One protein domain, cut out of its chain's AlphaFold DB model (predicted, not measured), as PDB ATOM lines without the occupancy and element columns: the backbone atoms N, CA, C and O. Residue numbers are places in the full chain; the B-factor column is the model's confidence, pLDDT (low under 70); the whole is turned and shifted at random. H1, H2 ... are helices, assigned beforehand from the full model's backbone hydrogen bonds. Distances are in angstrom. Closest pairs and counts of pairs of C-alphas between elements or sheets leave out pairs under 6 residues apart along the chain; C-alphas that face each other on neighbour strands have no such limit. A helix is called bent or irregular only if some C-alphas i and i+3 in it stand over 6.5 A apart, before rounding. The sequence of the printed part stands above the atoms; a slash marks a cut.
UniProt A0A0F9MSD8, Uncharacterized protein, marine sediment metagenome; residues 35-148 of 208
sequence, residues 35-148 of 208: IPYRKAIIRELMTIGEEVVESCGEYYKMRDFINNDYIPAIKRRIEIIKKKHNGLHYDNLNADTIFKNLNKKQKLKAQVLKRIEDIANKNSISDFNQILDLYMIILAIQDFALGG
ATOM      1  N   ILE A  35      96.393 117.953 152.614       44.06
ATOM      2  CA  ILE A  35      95.406 118.719 151.827       44.06
ATOM      3  C   ILE A  35      95.968 119.977 151.104       44.06
ATOM      4  O   ILE A  35      95.476 120.272 150.011       44.06
ATOM      5  N   PRO A  36      96.983 120.725 151.598       40.88
ATOM      6  CA  PRO A  36      97.451 121.946 150.918       40.88
ATOM      7  C   PRO A  36      98.254 121.693 149.631       40.88
ATOM      8  O   PRO A  36      98.100 122.424 148.652       40.88
ATOM      9  N   TYR A  37      99.086 120.648 149.606       50.22
ATOM     10  CA  TYR A  37     100.056 120.417 148.527       50.22
ATOM     11  C   TYR A  37      99.390 119.970 147.227       50.22
ATOM     12  O   TYR A  37      99.787 120.383 146.141       50.22
ATOM     13  N   ARG A  38      98.301 119.198 147.324       67.25
ATOM     14  CA  ARG A  38      97.619 118.652 146.145       67.25
ATOM     15  C   ARG A  38      97.006 119.733 145.261       67.25
ATOM     16  O   ARG A  38      97.093 119.622 144.048       67.25
ATOM     17  N   LYS A  39      96.432 120.800 145.832       75.12
ATOM     18  CA  LYS A  39      95.866 121.909 145.038       75.12
ATOM     19  C   LYS A  39      96.943 122.712 144.308       75.12
ATOM     20  O   LYS A  39      96.721 123.102 143.167       75.12
ATOM     21  N   ALA A  40      98.081 122.958 144.958       81.88
ATOM     22  CA  ALA A  40      99.207 123.652 144.338       81.88
ATOM     23  C   ALA A  40      99.806 122.816 143.197       81.88
ATOM     24  O   ALA A  40      99.947 123.324 142.090       81.88
ATOM     25  N   ILE A  41     100.036 121.520 143.437       87.81
ATOM     26  CA  ILE A  41     100.511 120.572 142.421       87.81
ATOM     27  C   ILE A  41      99.524 120.482 141.255       87.81
ATOM     28  O   ILE A  41      99.931 120.633 140.110       87.81
ATOM     29  N   ILE A  42      98.224 120.298 141.522       88.31
ATOM     30  CA  ILE A  42      97.191 120.243 140.472       88.31
ATOM     31  C   ILE A  42      97.206 121.524 139.637       88.31
ATOM     32  O   ILE A  42      97.122 121.439 138.418       88.31
ATOM     33  N   ARG A  43      97.344 122.700 140.260       88.19
ATOM     34  CA  ARG A  43      97.428 123.973 139.533       88.19
ATOM     35  C   ARG A  43      98.662 124.030 138.634       88.19
ATOM     36  O   ARG A  43      98.519 124.359 137.466       88.19
ATOM     37  N   GLU A  44      99.844 123.707 139.155       92.62
ATOM     38  CA  GLU A  44     101.082 123.720 138.362       92.62
ATOM     39  C   GLU A  44     101.005 122.727 137.189       92.62
ATOM     40  O   GLU A  44     101.345 123.070 136.058       92.62
ATOM     41  N   LEU A  45     100.473 121.525 137.428       92.88
ATOM     42  CA  LEU A  45     100.233 120.524 136.391       92.88
ATOM     43  C   LEU A  45      99.214 121.002 135.345       92.88
ATOM     44  O   LEU A  45      99.443 120.819 134.153       92.88
ATOM     45  N   MET A  46      98.122 121.649 135.764       90.50
ATOM     46  CA  MET A  46      97.134 122.239 134.853       90.50
ATOM     47  C   MET A  46      97.766 123.299 133.952       90.50
ATOM     48  O   MET A  46      97.567 123.243 132.746       90.50
ATOM     49  N   THR A  47      98.594 124.187 134.504       92.19
ATOM     50  CA  THR A  47      99.320 125.193 133.716       92.19
ATOM     51  C   THR A  47     100.231 124.541 132.671       92.19
ATOM     52  O   THR A  47     100.217 124.943 131.513       92.19
ATOM     53  N   ILE A  48     100.962 123.476 133.027       92.94
ATOM     54  CA  ILE A  48     101.742 122.709 132.037       92.94
ATOM     55  C   ILE A  48     100.820 122.113 130.962       92.94
ATOM     56  O   ILE A  48     101.157 122.140 129.782       92.94
ATOM     57  N   GLY A  49      99.670 121.559 131.359       89.88
ATOM     58  CA  GLY A  49      98.662 121.034 130.438       89.88
ATOM     59  C   GLY A  49      98.191 122.076 129.422       89.88
ATOM     60  O   GLY A  49      98.242 121.819 128.224       89.88
ATOM     61  N   GLU A  50      97.802 123.261 129.892       88.38
ATOM     62  CA  GLU A  50      97.323 124.378 129.067       88.38
ATOM     63  C   GLU A  50      98.388 124.854 128.066       88.38
ATOM     64  O   GLU A  50      98.119 124.923 126.868       88.38
ATOM     65  N   GLU A  51      99.625 125.076 128.517       88.81
ATOM     66  CA  GLU A  51     100.734 125.497 127.646       88.81
ATOM     67  C   GLU A  51     101.042 124.468 126.537       88.81
ATOM     68  O   GLU A  51     101.371 124.806 125.390       88.81
ATOM     69  N   VAL A  52     100.950 123.174 126.858       84.81
ATOM     70  CA  VAL A  52     101.172 122.117 125.866       84.81
ATOM     71  C   VAL A  52      99.986 122.004 124.917       84.81
ATOM     72  O   VAL A  52     100.204 121.755 123.731       84.81
ATOM     73  N   VAL A  53      98.760 122.215 125.399       85.56
ATOM     74  CA  VAL A  53      97.547 122.272 124.574       85.56
ATOM     75  C   VAL A  53      97.637 123.403 123.551       85.56
ATOM     76  O   VAL A  53      97.411 123.176 122.365       85.56
ATOM     77  N   GLU A  54      98.100 124.588 123.937       85.56
ATOM     78  CA  GLU A  54      98.366 125.674 122.980       85.56
ATOM     79  C   GLU A  54      99.362 125.257 121.884       85.56
ATOM     80  O   GLU A  54      99.230 125.634 120.717       85.56
ATOM     81  N   SER A  55     100.341 124.420 122.234       82.00
ATOM     82  CA  SER A  55     101.380 123.955 121.309       82.00
ATOM     83  C   SER A  55     100.973 122.747 120.450       82.00
ATOM     84  O   SER A  55     101.505 122.564 119.349       82.00
ATOM     85  N   CYS A  56     100.092 121.882 120.957       77.25
ATOM     86  CA  CYS A  56      99.790 120.559 120.394       77.25
ATOM     87  C   CYS A  56      98.321 120.377 119.980       77.25
ATOM     88  O   CYS A  56      97.991 119.371 119.345       77.25
ATOM     89  N   GLY A  57      97.453 121.331 120.309       81.75
ATOM     90  CA  GLY A  57      96.007 121.229 120.168       81.75
ATOM     91  C   GLY A  57      95.356 120.603 121.402       81.75
ATOM     92  O   GLY A  57      95.731 120.864 122.529       81.75
ATOM     93  N   GLU A  58      94.347 119.769 121.202       81.06
ATOM     94  CA  GLU A  58      93.430 119.338 122.267       81.06
ATOM     95  C   GLU A  58      94.059 118.411 123.336       81.06
ATOM     96  O   GLU A  58      94.993 117.655 123.062       81.06
ATOM     97  N   TYR A  59      93.475 118.392 124.542       79.31
ATOM     98  CA  TYR A  59      93.927 117.579 125.685       79.31
ATOM     99  C   TYR A  59      94.031 116.069 125.398       79.31
ATOM    100  O   TYR A  59      94.950 115.417 125.897       79.31
ATOM    101  N   TYR A  60      93.157 115.486 124.569       71.81
ATOM    102  CA  TYR A  60      93.262 114.055 124.237       71.81
ATOM    103  C   TYR A  60      94.548 113.743 123.455       71.81
ATOM    104  O   TYR A  60      95.238 112.767 123.752       71.81
ATOM    105  N   LYS A  61      94.950 114.629 122.529       79.44
ATOM    106  CA  LYS A  61      96.216 114.503 121.786       79.44
ATOM    107  C   LYS A  61      97.415 114.596 122.720       79.44
ATOM    108  O   LYS A  61      98.463 114.021 122.435       79.44
ATOM    109  N   MET A  62      97.263 115.321 123.826       82.38
ATOM    110  CA  MET A  62      98.298 115.457 124.834       82.38
ATOM    111  C   MET A  62      98.539 114.153 125.596       82.38
ATOM    112  O   MET A  62      99.693 113.786 125.810       82.38
ATOM    113  N   ARG A  63      97.484 113.415 125.954       82.81
ATOM    114  CA  ARG A  63      97.640 112.104 126.601       82.81
ATOM    115  C   ARG A  63      98.427 111.143 125.711       82.81
ATOM    116  O   ARG A  63      99.412 110.549 126.151       82.81
ATOM    117  N   ASP A  64      98.039 111.054 124.441       83.50
ATOM    118  CA  ASP A  64      98.731 110.226 123.450       83.50
ATOM    119  C   ASP A  64     100.181 110.670 123.264       83.50
ATOM    120  O   ASP A  64     101.092 109.849 123.178       83.50
ATOM    121  N   PHE A  65     100.419 111.981 123.245       88.88
ATOM    122  CA  PHE A  65     101.756 112.552 123.177       88.88
ATOM    123  C   PHE A  65     102.634 112.140 124.367       88.88
ATOM    124  O   PHE A  65     103.775 111.717 124.156       88.88
ATOM    125  N   ILE A  66     102.114 112.211 125.598       89.00
ATOM    126  CA  ILE A  66     102.839 111.792 126.806       89.00
ATOM    127  C   ILE A  66     103.131 110.291 126.770       89.00
ATOM    128  O   ILE A  66     104.255 109.889 127.068       89.00
ATOM    129  N   ASN A  67     102.192 109.469 126.309       86.75
ATOM    130  CA  ASN A  67     102.364 108.015 126.265       86.75
ATOM    131  C   ASN A  67     103.231 107.527 125.096       86.75
ATOM    132  O   ASN A  67     103.868 106.478 125.192       86.75
ATOM    133  N   ASN A  68     103.310 108.273 123.995       90.06
ATOM    134  CA  ASN A  68     103.982 107.797 122.791       90.06
ATOM    135  C   ASN A  68     105.516 107.853 122.895       90.06
ATOM    136  O   ASN A  68     106.107 108.899 123.175       90.06
ATOM    137  N   ASP A  69     106.190 106.747 122.576       91.38
ATOM    138  CA  ASP A  69     107.641 106.722 122.383       91.38
ATOM    139  C   ASP A  69     107.997 107.112 120.937       91.38
ATOM    140  O   ASP A  69     107.730 106.383 119.977       91.38
ATOM    141  N   TYR A  70     108.608 108.288 120.760       92.75
ATOM    142  CA  TYR A  70     109.019 108.762 119.439       92.75
ATOM    143  C   TYR A  70     110.356 108.168 118.975       92.75
ATOM    144  O   TYR A  70     110.661 108.248 117.781       92.75
ATOM    145  N   ILE A  71     111.149 107.540 119.853       94.00
ATOM    146  CA  ILE A  71     112.488 107.040 119.513       94.00
ATOM    147  C   ILE A  71     112.449 105.996 118.381       94.00
ATOM    148  O   ILE A  71     113.218 106.142 117.423       94.00
ATOM    149  N   PRO A  72     111.551 104.989 118.380       96.25
ATOM    150  CA  PRO A  72     111.447 104.036 117.276       96.25
ATOM    151  C   PRO A  72     111.045 104.696 115.953       96.25
ATOM    152  O   PRO A  72     111.558 104.332 114.894       96.25
ATOM    153  N   ALA A  73     110.139 105.678 115.982       95.31
ATOM    154  CA  ALA A  73     109.735 106.416 114.786       95.31
ATOM    155  C   ALA A  73     110.899 107.235 114.206       95.31
ATOM    156  O   ALA A  73     111.130 107.194 112.996       95.31
ATOM    157  N   ILE A  74     111.672 107.906 115.065       96.38
ATOM    158  CA  ILE A  74     112.866 108.662 114.671       96.38
ATOM    159  C   ILE A  74     113.909 107.730 114.047       96.38
ATOM    160  O   ILE A  74     114.364 107.988 112.934       96.38
ATOM    161  N   LYS A  75     114.241 106.614 114.714       96.00
ATOM    162  CA  LYS A  75     115.199 105.619 114.200       96.00
ATOM    163  C   LYS A  75     114.778 105.092 112.829       96.00
ATOM    164  O   LYS A  75     115.575 105.105 111.896       96.00
ATOM    165  N   ARG A  76     113.506 104.707 112.673       96.88
ATOM    166  CA  ARG A  76     112.963 104.260 111.379       96.88
ATOM    167  C   ARG A  76     113.096 105.331 110.300       96.88
ATOM    168  O   ARG A  76     113.471 105.007 109.175       96.88
ATOM    169  N   ARG A  77     112.823 106.600 110.623       96.25
ATOM    170  CA  ARG A  77     112.943 107.687 109.642       96.25
ATOM    171  C   ARG A  77     114.391 107.910 109.207       96.25
ATOM    172  O   ARG A  77     114.624 108.064 108.012       96.25
ATOM    173  N   ILE A  78     115.347 107.854 110.135       95.81
ATOM    174  CA  ILE A  78     116.783 107.946 109.827       95.81
ATOM    175  C   ILE A  78     117.202 106.850 108.837       95.81
ATOM    176  O   ILE A  78     117.881 107.142 107.856       95.81
ATOM    177  N   GLU A  79     116.761 105.605 109.042       95.56
ATOM    178  CA  GLU A  79     117.092 104.497 108.135       95.56
ATOM    179  C   GLU A  79     116.496 104.673 106.730       95.56
ATOM    180  O   GLU A  79     117.142 104.345 105.735       95.56
ATOM    181  N   ILE A  80     115.296 105.249 106.615       95.50
ATOM    182  CA  ILE A  80     114.699 105.589 105.313       95.50
ATOM    183  C   ILE A  80     115.536 106.655 104.590       95.50
ATOM    184  O   ILE A  80     115.810 106.515 103.398       95.50
ATOM    185  N   ILE A  81     115.969 107.698 105.304       95.00
ATOM    186  CA  ILE A  81     116.799 108.773 104.740       95.00
ATOM    187  C   ILE A  81     118.134 108.209 104.239       95.00
ATOM    188  O   ILE A  81     118.527 108.492 103.107       95.00
ATOM    189  N   LYS A  82     118.791 107.354 105.036       94.75
ATOM    190  CA  LYS A  82     120.043 106.680 104.656       94.75
ATOM    191  C   LYS A  82     119.916 105.914 103.344       94.75
ATOM    192  O   LYS A  82     120.772 106.055 102.476       94.75
ATOM    193  N   LYS A  83     118.841 105.130 103.196       93.75
ATOM    194  CA  LYS A  83     118.578 104.331 101.989       93.75
ATOM    195  C   LYS A  83     118.322 105.191 100.753       93.75
ATOM    196  O   LYS A  83     118.720 104.808  99.664       93.75
ATOM    197  N   LYS A  84     117.660 106.341 100.913       93.94
ATOM    198  CA  LYS A  84     117.326 107.234  99.795       93.94
ATOM    199  C   LYS A  84     118.535 108.016  99.266       93.94
ATOM    200  O   LYS A  84     118.566 108.346  98.087       93.94
ATOM    201  N   HIS A  85     119.500 108.327 100.130       90.00
ATOM    202  CA  HIS A  85     120.592 109.256  99.824       90.00
ATOM    203  C   HIS A  85     121.997 108.626  99.890       90.00
ATOM    204  O   HIS A  85     122.976 109.362  99.942       90.00
ATOM    205  N   ASN A  86     122.112 107.289  99.884       85.00
ATOM    206  CA  ASN A  86     123.383 106.550  99.989       85.00
ATOM    207  C   ASN A  86     124.271 107.001 101.166       85.00
ATOM    208  O   ASN A  86     125.487 107.113 101.043       85.00
ATOM    209  N   GLY A  87     123.659 107.257 102.322       84.75
ATOM    210  CA  GLY A  87     124.360 107.765 103.500       84.75
ATOM    211  C   GLY A  87     123.520 108.747 104.308       84.75
ATOM    212  O   GLY A  87     122.464 109.212 103.870       84.75
ATOM    213  N   LEU A  88     123.974 109.049 105.527       90.00
ATOM    214  CA  LEU A  88     123.343 110.056 106.376       90.00
ATOM    215  C   LEU A  88     124.173 111.336 106.365       90.00
ATOM    216  O   LEU A  88     125.239 111.383 106.973       90.00
ATOM    217  N   HIS A  89     123.648 112.377 105.726       90.88
ATOM    218  CA  HIS A  89     124.213 113.721 105.783       90.88
ATOM    219  C   HIS A  89     123.308 114.652 106.591       90.88
ATOM    220  O   HIS A  89     122.089 114.468 106.643       90.88
ATOM    221  N   TYR A  90     123.915 115.656 107.224       88.12
ATOM    222  CA  TYR A  90     123.208 116.642 108.042       88.12
ATOM    223  C   TYR A  90     122.135 117.397 107.241       88.12
ATOM    224  O   TYR A  90     121.005 117.546 107.708       88.12
ATOM    225  N   ASP A  91     122.440 117.769 105.999       92.44
ATOM    226  CA  ASP A  91     121.492 118.456 105.117       92.44
ATOM    227  C   ASP A  91     120.259 117.599 104.815       92.44
ATOM    228  O   ASP A  91     119.146 118.118 104.751       92.44
ATOM    229  N   ASN A  92     120.412 116.272 104.753       91.06
ATOM    230  CA  ASN A  92     119.299 115.348 104.534       91.06
ATOM    231  C   ASN A  92     118.334 115.359 105.728       91.06
ATOM    232  O   ASN A  92     117.118 115.350 105.551       91.06
ATOM    233  N   LEU A  93     118.872 115.406 106.951       90.75
ATOM    234  CA  LEU A  93     118.076 115.518 108.175       90.75
ATOM    235  C   LEU A  93     117.357 116.870 108.256       90.75
ATOM    236  O   LEU A  93     116.203 116.938 108.678       90.75
ATOM    237  N   ASN A  94     118.028 117.941 107.830       90.94
ATOM    238  CA  ASN A  94     117.449 119.278 107.803       90.94
ATOM    239  C   ASN A  94     116.440 119.479 106.670       90.94
ATOM    240  O   ASN A  94     115.523 120.284 106.811       90.94
ATOM    241  N   ALA A  95     116.542 118.760 105.563       93.38
ATOM    242  CA  ALA A  95     115.521 118.802 104.526       93.38
ATOM    243  C   ALA A  95     114.271 117.985 104.914       93.38
ATOM    244  O   ALA A  95     113.170 118.275 104.446       93.38
ATOM    245  N   ASP A  96     114.407 116.985 105.793       95.88
ATOM    246  CA  ASP A  96     113.329 116.051 106.118       95.88
ATOM    247  C   ASP A  96     112.329 116.599 107.153       95.88
ATOM    248  O   ASP A  96     112.570 116.638 108.364       95.88
ATOM    249  N   THR A  97     111.146 116.992 106.679       95.88
ATOM    250  CA  THR A  97     110.081 117.566 107.516       95.88
ATOM    251  C   THR A  97     109.520 116.581 108.548       95.88
ATOM    252  O   THR A  97     109.210 116.978 109.672       95.88
ATOM    253  N   ILE A  98     109.430 115.289 108.214       96.31
ATOM    254  CA  ILE A  98     108.919 114.249 109.122       96.31
ATOM    255  C   ILE A  98     109.879 114.060 110.299       96.31
ATOM    256  O   ILE A  98     109.450 114.066 111.453       96.31
ATOM    257  N   PHE A  99     111.180 113.944 110.027       95.56
ATOM    258  CA  PHE A  99     112.216 113.857 111.052       95.56
ATOM    259  C   PHE A  99     112.222 115.092 111.958       95.56
ATOM    260  O   PHE A  99     112.230 114.952 113.184       95.56
ATOM    261  N   LYS A 100     112.150 116.299 111.377       95.25
ATOM    262  CA  LYS A 100     112.042 117.552 112.140       95.25
ATOM    263  C   LYS A 100     110.845 117.546 113.089       95.25
ATOM    264  O   LYS A 100     111.002 117.866 114.266       95.25
ATOM    265  N   ASN A 101     109.674 117.135 112.605       94.12
ATOM    266  CA  ASN A 101     108.456 117.086 113.410       94.12
ATOM    267  C   ASN A 101     108.547 116.058 114.545       94.12
ATOM    268  O   ASN A 101     108.183 116.372 115.678       94.12
ATOM    269  N   LEU A 102     109.067 114.856 114.275       94.75
ATOM    270  CA  LEU A 102     109.270 113.829 115.302       94.75
ATOM    271  C   LEU A 102     110.247 114.297 116.388       94.75
ATOM    272  O   LEU A 102     109.962 114.148 117.574       94.75
ATOM    273  N   ASN A 103     111.359 114.925 116.002       93.94
ATOM    274  CA  ASN A 103     112.312 115.480 116.962       93.94
ATOM    275  C   ASN A 103     111.737 116.642 117.765       93.94
ATOM    276  O   ASN A 103     111.986 116.723 118.965       93.94
ATOM    277  N   LYS A 104     110.967 117.536 117.133       92.12
ATOM    278  CA  LYS A 104     110.287 118.628 117.839       92.12
ATOM    279  C   LYS A 104     109.359 118.065 118.920       92.12
ATOM    280  O   LYS A 104     109.433 118.510 120.062       92.12
ATOM    281  N   LYS A 105     108.558 117.047 118.585       91.88
ATOM    282  CA  LYS A 105     107.676 116.360 119.541       91.88
ATOM    283  C   LYS A 105     108.460 115.700 120.678       91.88
ATOM    284  O   LYS A 105     108.139 115.925 121.839       91.88
ATOM    285  N   GLN A 106     109.530 114.966 120.368       93.88
ATOM    286  CA  GLN A 106     110.365 114.321 121.388       93.88
ATOM    287  C   GLN A 106     111.016 115.333 122.344       93.88
ATOM    288  O   GLN A 106     111.052 115.101 123.551       93.88
ATOM    289  N   LYS A 107     111.514 116.464 121.824       92.50
ATOM    290  CA  LYS A 107     112.109 117.531 122.645       92.50
ATOM    291  C   LYS A 107     111.082 118.177 123.567       92.50
ATOM    292  O   LYS A 107     111.354 118.316 124.756       92.50
ATOM    293  N   LEU A 108     109.907 118.522 123.036       91.31
ATOM    294  CA  LEU A 108     108.823 119.080 123.843       91.31
ATOM    295  C   LEU A 108     108.405 118.099 124.948       91.31
ATOM    296  O   LEU A 108     108.262 118.497 126.098       91.31
ATOM    297  N   LYS A 109     108.301 116.799 124.635       92.31
ATOM    298  CA  LYS A 109     107.945 115.769 125.619       92.31
ATOM    299  C   LYS A 109     108.960 115.719 126.757       92.31
ATOM    300  O   LYS A 109     108.572 115.704 127.919       92.31
ATOM    301  N   ALA A 110     110.253 115.728 126.432       92.75
ATOM    302  CA  ALA A 110     111.311 115.729 127.439       92.75
ATOM    303  C   ALA A 110     111.248 116.968 128.351       92.75
ATOM    304  O   ALA A 110     111.412 116.839 129.560       92.75
ATOM    305  N   GLN A 111     110.957 118.148 127.794       92.25
ATOM    306  CA  GLN A 111     110.777 119.378 128.575       92.25
ATOM    307  C   GLN A 111     109.578 119.287 129.526       92.25
ATOM    308  O   GLN A 111     109.689 119.669 130.688       92.25
ATOM    309  N   VAL A 112     108.451 118.749 129.055       92.50
ATOM    310  CA  VAL A 112     107.251 118.545 129.877       92.50
ATOM    311  C   VAL A 112     107.534 117.579 131.024       92.50
ATOM    312  O   VAL A 112     107.286 117.924 132.176       92.50
ATOM    313  N   LEU A 113     108.117 116.409 130.741       94.00
ATOM    314  CA  LEU A 113     108.455 115.428 131.779       94.00
ATOM    315  C   LEU A 113     109.431 116.004 132.810       94.00
ATOM    316  O   LEU A 113     109.256 115.773 134.003       94.00
ATOM    317  N   LYS A 114     110.402 116.812 132.369       94.00
ATOM    318  CA  LYS A 114     111.335 117.479 133.278       94.00
ATOM    319  C   LYS A 114     110.627 118.458 134.216       94.00
ATOM    320  O   LYS A 114     110.886 118.445 135.411       94.00
ATOM    321  N   ARG A 115     109.685 119.256 133.706       94.62
ATOM    322  CA  ARG A 115     108.896 120.173 134.547       94.62
ATOM    323  C   ARG A 115     108.039 119.426 135.564       94.62
ATOM    324  O   ARG A 115     107.943 119.863 136.702       94.62
ATOM    325  N   ILE A 116     107.445 118.300 135.176       92.94
ATOM    326  CA  ILE A 116     106.676 117.439 136.087       92.94
ATOM    327  C   ILE A 116     107.580 116.892 137.205       92.94
ATOM    328  O   ILE A 116     107.194 116.895 138.373       92.94
ATOM    329  N   GLU A 117     108.803 116.478 136.869       92.19
ATOM    330  CA  GLU A 117     109.809 116.036 137.842       92.19
ATOM    331  C   GLU A 117     110.206 117.165 138.804       92.19
ATOM    332  O   GLU A 117     110.285 116.962 140.015       92.19
ATOM    333  N   ASP A 118     110.390 118.380 138.291       93.19
ATOM    334  CA  ASP A 118     110.721 119.541 139.115       93.19
ATOM    335  C   ASP A 118     109.583 119.895 140.092       93.19
ATOM    336  O   ASP A 118     109.856 120.267 141.235       93.19
ATOM    337  N   ILE A 119     108.313 119.706 139.703       90.62
ATOM    338  CA  ILE A 119     107.156 119.837 140.609       90.62
ATOM    339  C   ILE A 119     107.233 118.806 141.737       90.62
ATOM    340  O   ILE A 119     107.024 119.163 142.902       90.62
ATOM    341  N   ALA A 120     107.537 117.545 141.414       87.12
ATOM    342  CA  ALA A 120     107.683 116.484 142.410       87.12
ATOM    343  C   ALA A 120     108.761 116.859 143.440       87.12
ATOM    344  O   ALA A 120     108.487 116.928 144.641       87.12
ATOM    345  N   ASN A 121     109.943 117.248 142.953       87.56
ATOM    346  CA  ASN A 121     111.076 117.660 143.780       87.56
ATOM    347  C   ASN A 121     110.749 118.878 144.657       87.56
ATOM    348  O   ASN A 121     110.988 118.859 145.865       87.56
ATOM    349  N   LYS A 122     110.143 119.922 144.079       87.69
ATOM    350  CA  LYS A 122     109.750 121.150 144.792       87.69
ATOM    351  C   LYS A 122     108.771 120.874 145.934       87.69
ATOM    352  O   LYS A 122     108.817 121.549 146.959       87.69
ATOM    353  N   ASN A 123     107.898 119.883 145.768       82.44
ATOM    354  CA  ASN A 123     106.898 119.507 146.765       82.44
ATOM    355  C   ASN A 123     107.358 118.357 147.676       82.44
ATOM    356  O   ASN A 123     106.543 117.814 148.419       82.44
ATOM    357  N   SER A 124     108.652 118.007 147.661       82.12
ATOM    358  CA  SER A 124     109.227 116.912 148.462       82.12
ATOM    359  C   SER A 124     108.553 115.554 148.219       82.12
ATOM    360  O   SER A 124     108.451 114.728 149.123       82.12
ATOM    361  N   ILE A 125     108.085 115.322 146.990       80.62
ATOM    362  CA  ILE A 125     107.522 114.049 146.546       80.62
ATOM    363  C   ILE A 125     108.629 113.294 145.826       80.62
ATOM    364  O   ILE A 125     109.077 113.698 144.757       80.62
ATOM    365  N   SER A 126     109.084 112.197 146.426       75.31
ATOM    366  CA  SER A 126     110.173 111.380 145.884       75.31
ATOM    367  C   SER A 126     109.747 110.489 144.717       75.31
ATOM    368  O   SER A 126     110.598 109.965 144.006       75.31
ATOM    369  N   ASP A 127     108.443 110.282 144.540       81.69
ATOM    370  CA  ASP A 127     107.903 109.394 143.518       81.69
ATOM    371  C   ASP A 127     107.408 110.189 142.302       81.69
ATOM    372  O   ASP A 127     106.291 110.714 142.275       81.69
ATOM    373  N   PHE A 128     108.259 110.275 141.279       83.62
ATOM    374  CA  PHE A 128     107.915 110.891 139.998       83.62
ATOM    375  C   PHE A 128     106.720 110.205 139.324       83.62
ATOM    376  O   PHE A 128     105.892 110.888 138.719       83.62
ATOM    377  N   ASN A 129     106.600 108.878 139.450       84.50
ATOM    378  CA  ASN A 129     105.527 108.132 138.798       84.50
ATOM    379  C   ASN A 129     104.170 108.526 139.381       84.50
ATOM    380  O   ASN A 129     103.242 108.766 138.621       84.50
ATOM    381  N   GLN A 130     104.073 108.744 140.696       81.81
ATOM    382  CA  GLN A 130     102.835 109.235 141.317       81.81
ATOM    383  C   GLN A 130     102.392 110.603 140.781       81.81
ATOM    384  O   GLN A 130     101.196 110.856 140.616       81.81
ATOM    385  N   ILE A 131     103.341 111.506 140.520       86.19
ATOM    386  CA  ILE A 131     103.029 112.834 139.972       86.19
ATOM    387  C   ILE A 131     102.653 112.736 138.497       86.19
ATOM    388  O   ILE A 131     101.726 113.421 138.060       86.19
ATOM    389  N   LEU A 132     103.317 111.858 137.747       88.75
ATOM    390  CA  LEU A 132     102.959 111.571 136.366       88.75
ATOM    391  C   LEU A 132     101.562 110.935 136.269       88.75
ATOM    392  O   LEU A 132     100.765 111.371 135.445       88.75
ATOM    393  N   ASP A 133     101.211 109.997 137.146       85.44
ATOM    394  CA  ASP A 133      99.880 109.379 137.194       85.44
ATOM    395  C   ASP A 133      98.799 110.410 137.518       85.44
ATOM    396  O   ASP A 133      97.768 110.484 136.843       85.44
ATOM    397  N   LEU A 134      99.049 111.273 138.510       87.75
ATOM    398  CA  LEU A 134      98.158 112.389 138.819       87.75
ATOM    399  C   LEU A 134      97.970 113.295 137.599       87.75
ATOM    400  O   LEU A 134      96.849 113.710 137.306       87.75
ATOM    401  N   TYR A 135      99.048 113.578 136.870       90.50
ATOM    402  CA  TYR A 135      98.977 114.369 135.655       90.50
ATOM    403  C   TYR A 135      98.115 113.706 134.578       90.50
ATOM    404  O   TYR A 135      97.233 114.348 134.010       90.50
ATOM    405  N   MET A 136      98.295 112.406 134.351       88.00
ATOM    406  CA  MET A 136      97.505 111.642 133.386       88.00
ATOM    407  C   MET A 136      96.016 111.603 133.753       88.00
ATOM    408  O   MET A 136      95.166 111.738 132.869       88.00
ATOM    409  N   ILE A 137      95.690 111.506 135.046       87.56
ATOM    410  CA  ILE A 137      94.314 111.622 135.549       87.56
ATOM    411  C   ILE A 137      93.738 113.008 135.236       87.56
ATOM    412  O   ILE A 137      92.621 113.102 134.730       87.56
ATOM    413  N   ILE A 138      94.485 114.088 135.497       88.69
ATOM    414  CA  ILE A 138      94.051 115.464 135.202       88.69
ATOM    415  C   ILE A 138      93.744 115.628 133.706       88.69
ATOM    416  O   ILE A 138      92.678 116.135 133.354       88.69
ATOM    417  N   LEU A 139      94.632 115.145 132.829       88.38
ATOM    418  CA  LEU A 139      94.418 115.176 131.380       88.38
ATOM    419  C   LEU A 139      93.166 114.382 130.977       88.38
ATOM    420  O   LEU A 139      92.418 114.813 130.101       88.38
ATOM    421  N   ALA A 140      92.903 113.245 131.626       85.94
ATOM    422  CA  ALA A 140      91.722 112.435 131.344       85.94
ATOM    423  C   ALA A 140      90.405 113.065 131.790       85.94
ATOM    424  O   ALA A 140      89.374 112.914 131.133       85.94
ATOM    425  N   ILE A 141      90.453 113.807 132.887       85.94
ATOM    426  CA  ILE A 141      89.330 114.591 133.375       85.94
ATOM    427  C   ILE A 141      89.038 115.746 132.401       85.94
ATOM    428  O   ILE A 141      87.880 115.955 132.056       85.94
ATOM    429  N   GLN A 142      90.054 116.453 131.901       83.81
ATOM    430  CA  GLN A 142      89.869 117.556 130.941       83.81
ATOM    431  C   GLN A 142      89.386 117.104 129.556       83.81
ATOM    432  O   GLN A 142      88.767 117.868 128.817       83.81
ATOM    433  N   ASP A 143      89.634 115.848 129.200       80.44
ATOM    434  CA  ASP A 143      89.174 115.274 127.945       80.44
ATOM    435  C   ASP A 143      87.664 114.995 127.973       80.44
ATOM    436  O   ASP A 143      87.197 114.025 128.574       80.44
ATOM    437  N   PHE A 144      86.892 115.878 127.338       69.19
ATOM    438  CA  PHE A 144      85.447 115.728 127.152       69.19
ATOM    439  C   PHE A 144      85.074 114.841 125.961       69.19
ATOM    440  O   PHE A 144      84.022 114.209 125.994       69.19
ATOM    441  N   ALA A 145      85.905 114.799 124.914       58.59
ATOM    442  CA  ALA A 145      85.578 114.109 123.666       58.59
ATOM    443  C   ALA A 145      85.581 112.585 123.846       58.59
ATOM    444  O   ALA A 145      84.726 111.895 123.297       58.59
ATOM    445  N   LEU A 146      86.504 112.075 124.664       56.41
ATOM    446  CA  LEU A 146      86.569 110.668 125.076       56.41
ATOM    447  C   LEU A 146      85.998 110.462 126.490       56.41
ATOM    448  O   LEU A 146      86.384 109.526 127.188       56.41
ATOM    449  N   GLY A 147      85.156 111.392 126.951       60.62
ATOM    450  CA  GLY A 147      84.925 111.669 128.362       60.62
ATOM    451  C   GLY A 147      84.166 110.594 129.130       60.62
ATOM    452  O   GLY A 147      82.987 110.764 129.427       60.62
ATOM    453  N   GLY A 148      84.878 109.543 129.530       72.62
ATOM    454  CA  GLY A 148      84.346 108.500 130.388       72.62
ATOM    455  C   GLY A 148      84.037 108.967 131.808       72.62
ATOM    456  O   GLY A 148      84.504 110.021 132.268       72.62
TER     457      GLY A 148
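What this domain is: This is residues 35 to 148 of the 208 residues of an uncharacterized protein of marine sediment metagenome (UniProt A0A0F9MSD8). One long helix, H5, is the spine of an elongated model: H1 runs beside its last part and H3 beside its first part, both antiparallel to it. H6 and H2, roughly side by side, cross over H1 and H5, while short H4 makes a corner with H5 at the far end, next to H3. The printed part has 114 residues with six named helices in the order H1 to H6 and no named strand, and its class is all helix. It is loose, with a radius of gyration of the C-alphas of 17.4 A, and spans 60 by 33 by 19 A.

Where its parts are: H1 is residues 35 to 56, 31.8 A long, from C-alpha 35 at (95.406, 118.719, 151.827); it is neither bent nor irregular, but only just, with C-alphas 35 and 38 6.1 A apart. H2 is residues 59 to 67, 12.8 A. H3 is residues 71 to 84, 20.3 A. H4 is residues 90 to 95, 8.7 A. H5 is residues 97 to 122, 37.4 A, from C-alpha 97 at (110.081, 117.566, 107.516). H6 is residues 128 to 142, 21.3 A, ending with C-alpha 142 at (89.869, 117.556, 130.941).

How they stand to each other: H5 is the hub, touching the other five helices. With residues 112 to 119 alone it touches H1, at a shallow tilt of 12 degrees, opposite ways; the closest C-alphas are those of Ile 41 and Ile 119, 6.9 A apart. With residues 98 to 106 alone it touches H3, at a shallow tilt of 22 degrees, opposite ways, the closest C-alphas being those of Ile 74 and Leu 102 at 6.3 A. H5 and H6 touch at a steep tilt of 67 degrees, only just short of about perpendicular, with the C-alphas of Glu 117 and Phe 128 closest at 5.9 A. H4 and H5 touch only at the corner, and only just, with 3 pairs of C-alphas within 8 A; Leu 93 and Phe 99 have the closest C-alphas, 6.7 A apart. H2 and H6 touch at a shallow tilt of 26 degrees, opposite ways, the closest C-alphas being those of Tyr 59 and Leu 139 at 6.2 A. H1 and H3 are apart, as are H3 and H6. Every O i to N i+4 pair is within hydrogen-bond range in H2, H3, H4, H5 and H6, and 16 of 18 are in H1.

The domain as a whole: The two C-alphas farthest apart are those of Ile 35 and Asn 86, 60.1 A. The printed part has no cut, and its five links between helices are tight. The mean pLDDT of the printed part is 86.6, and residues 35 to 38 and 144 to 147 are under 70.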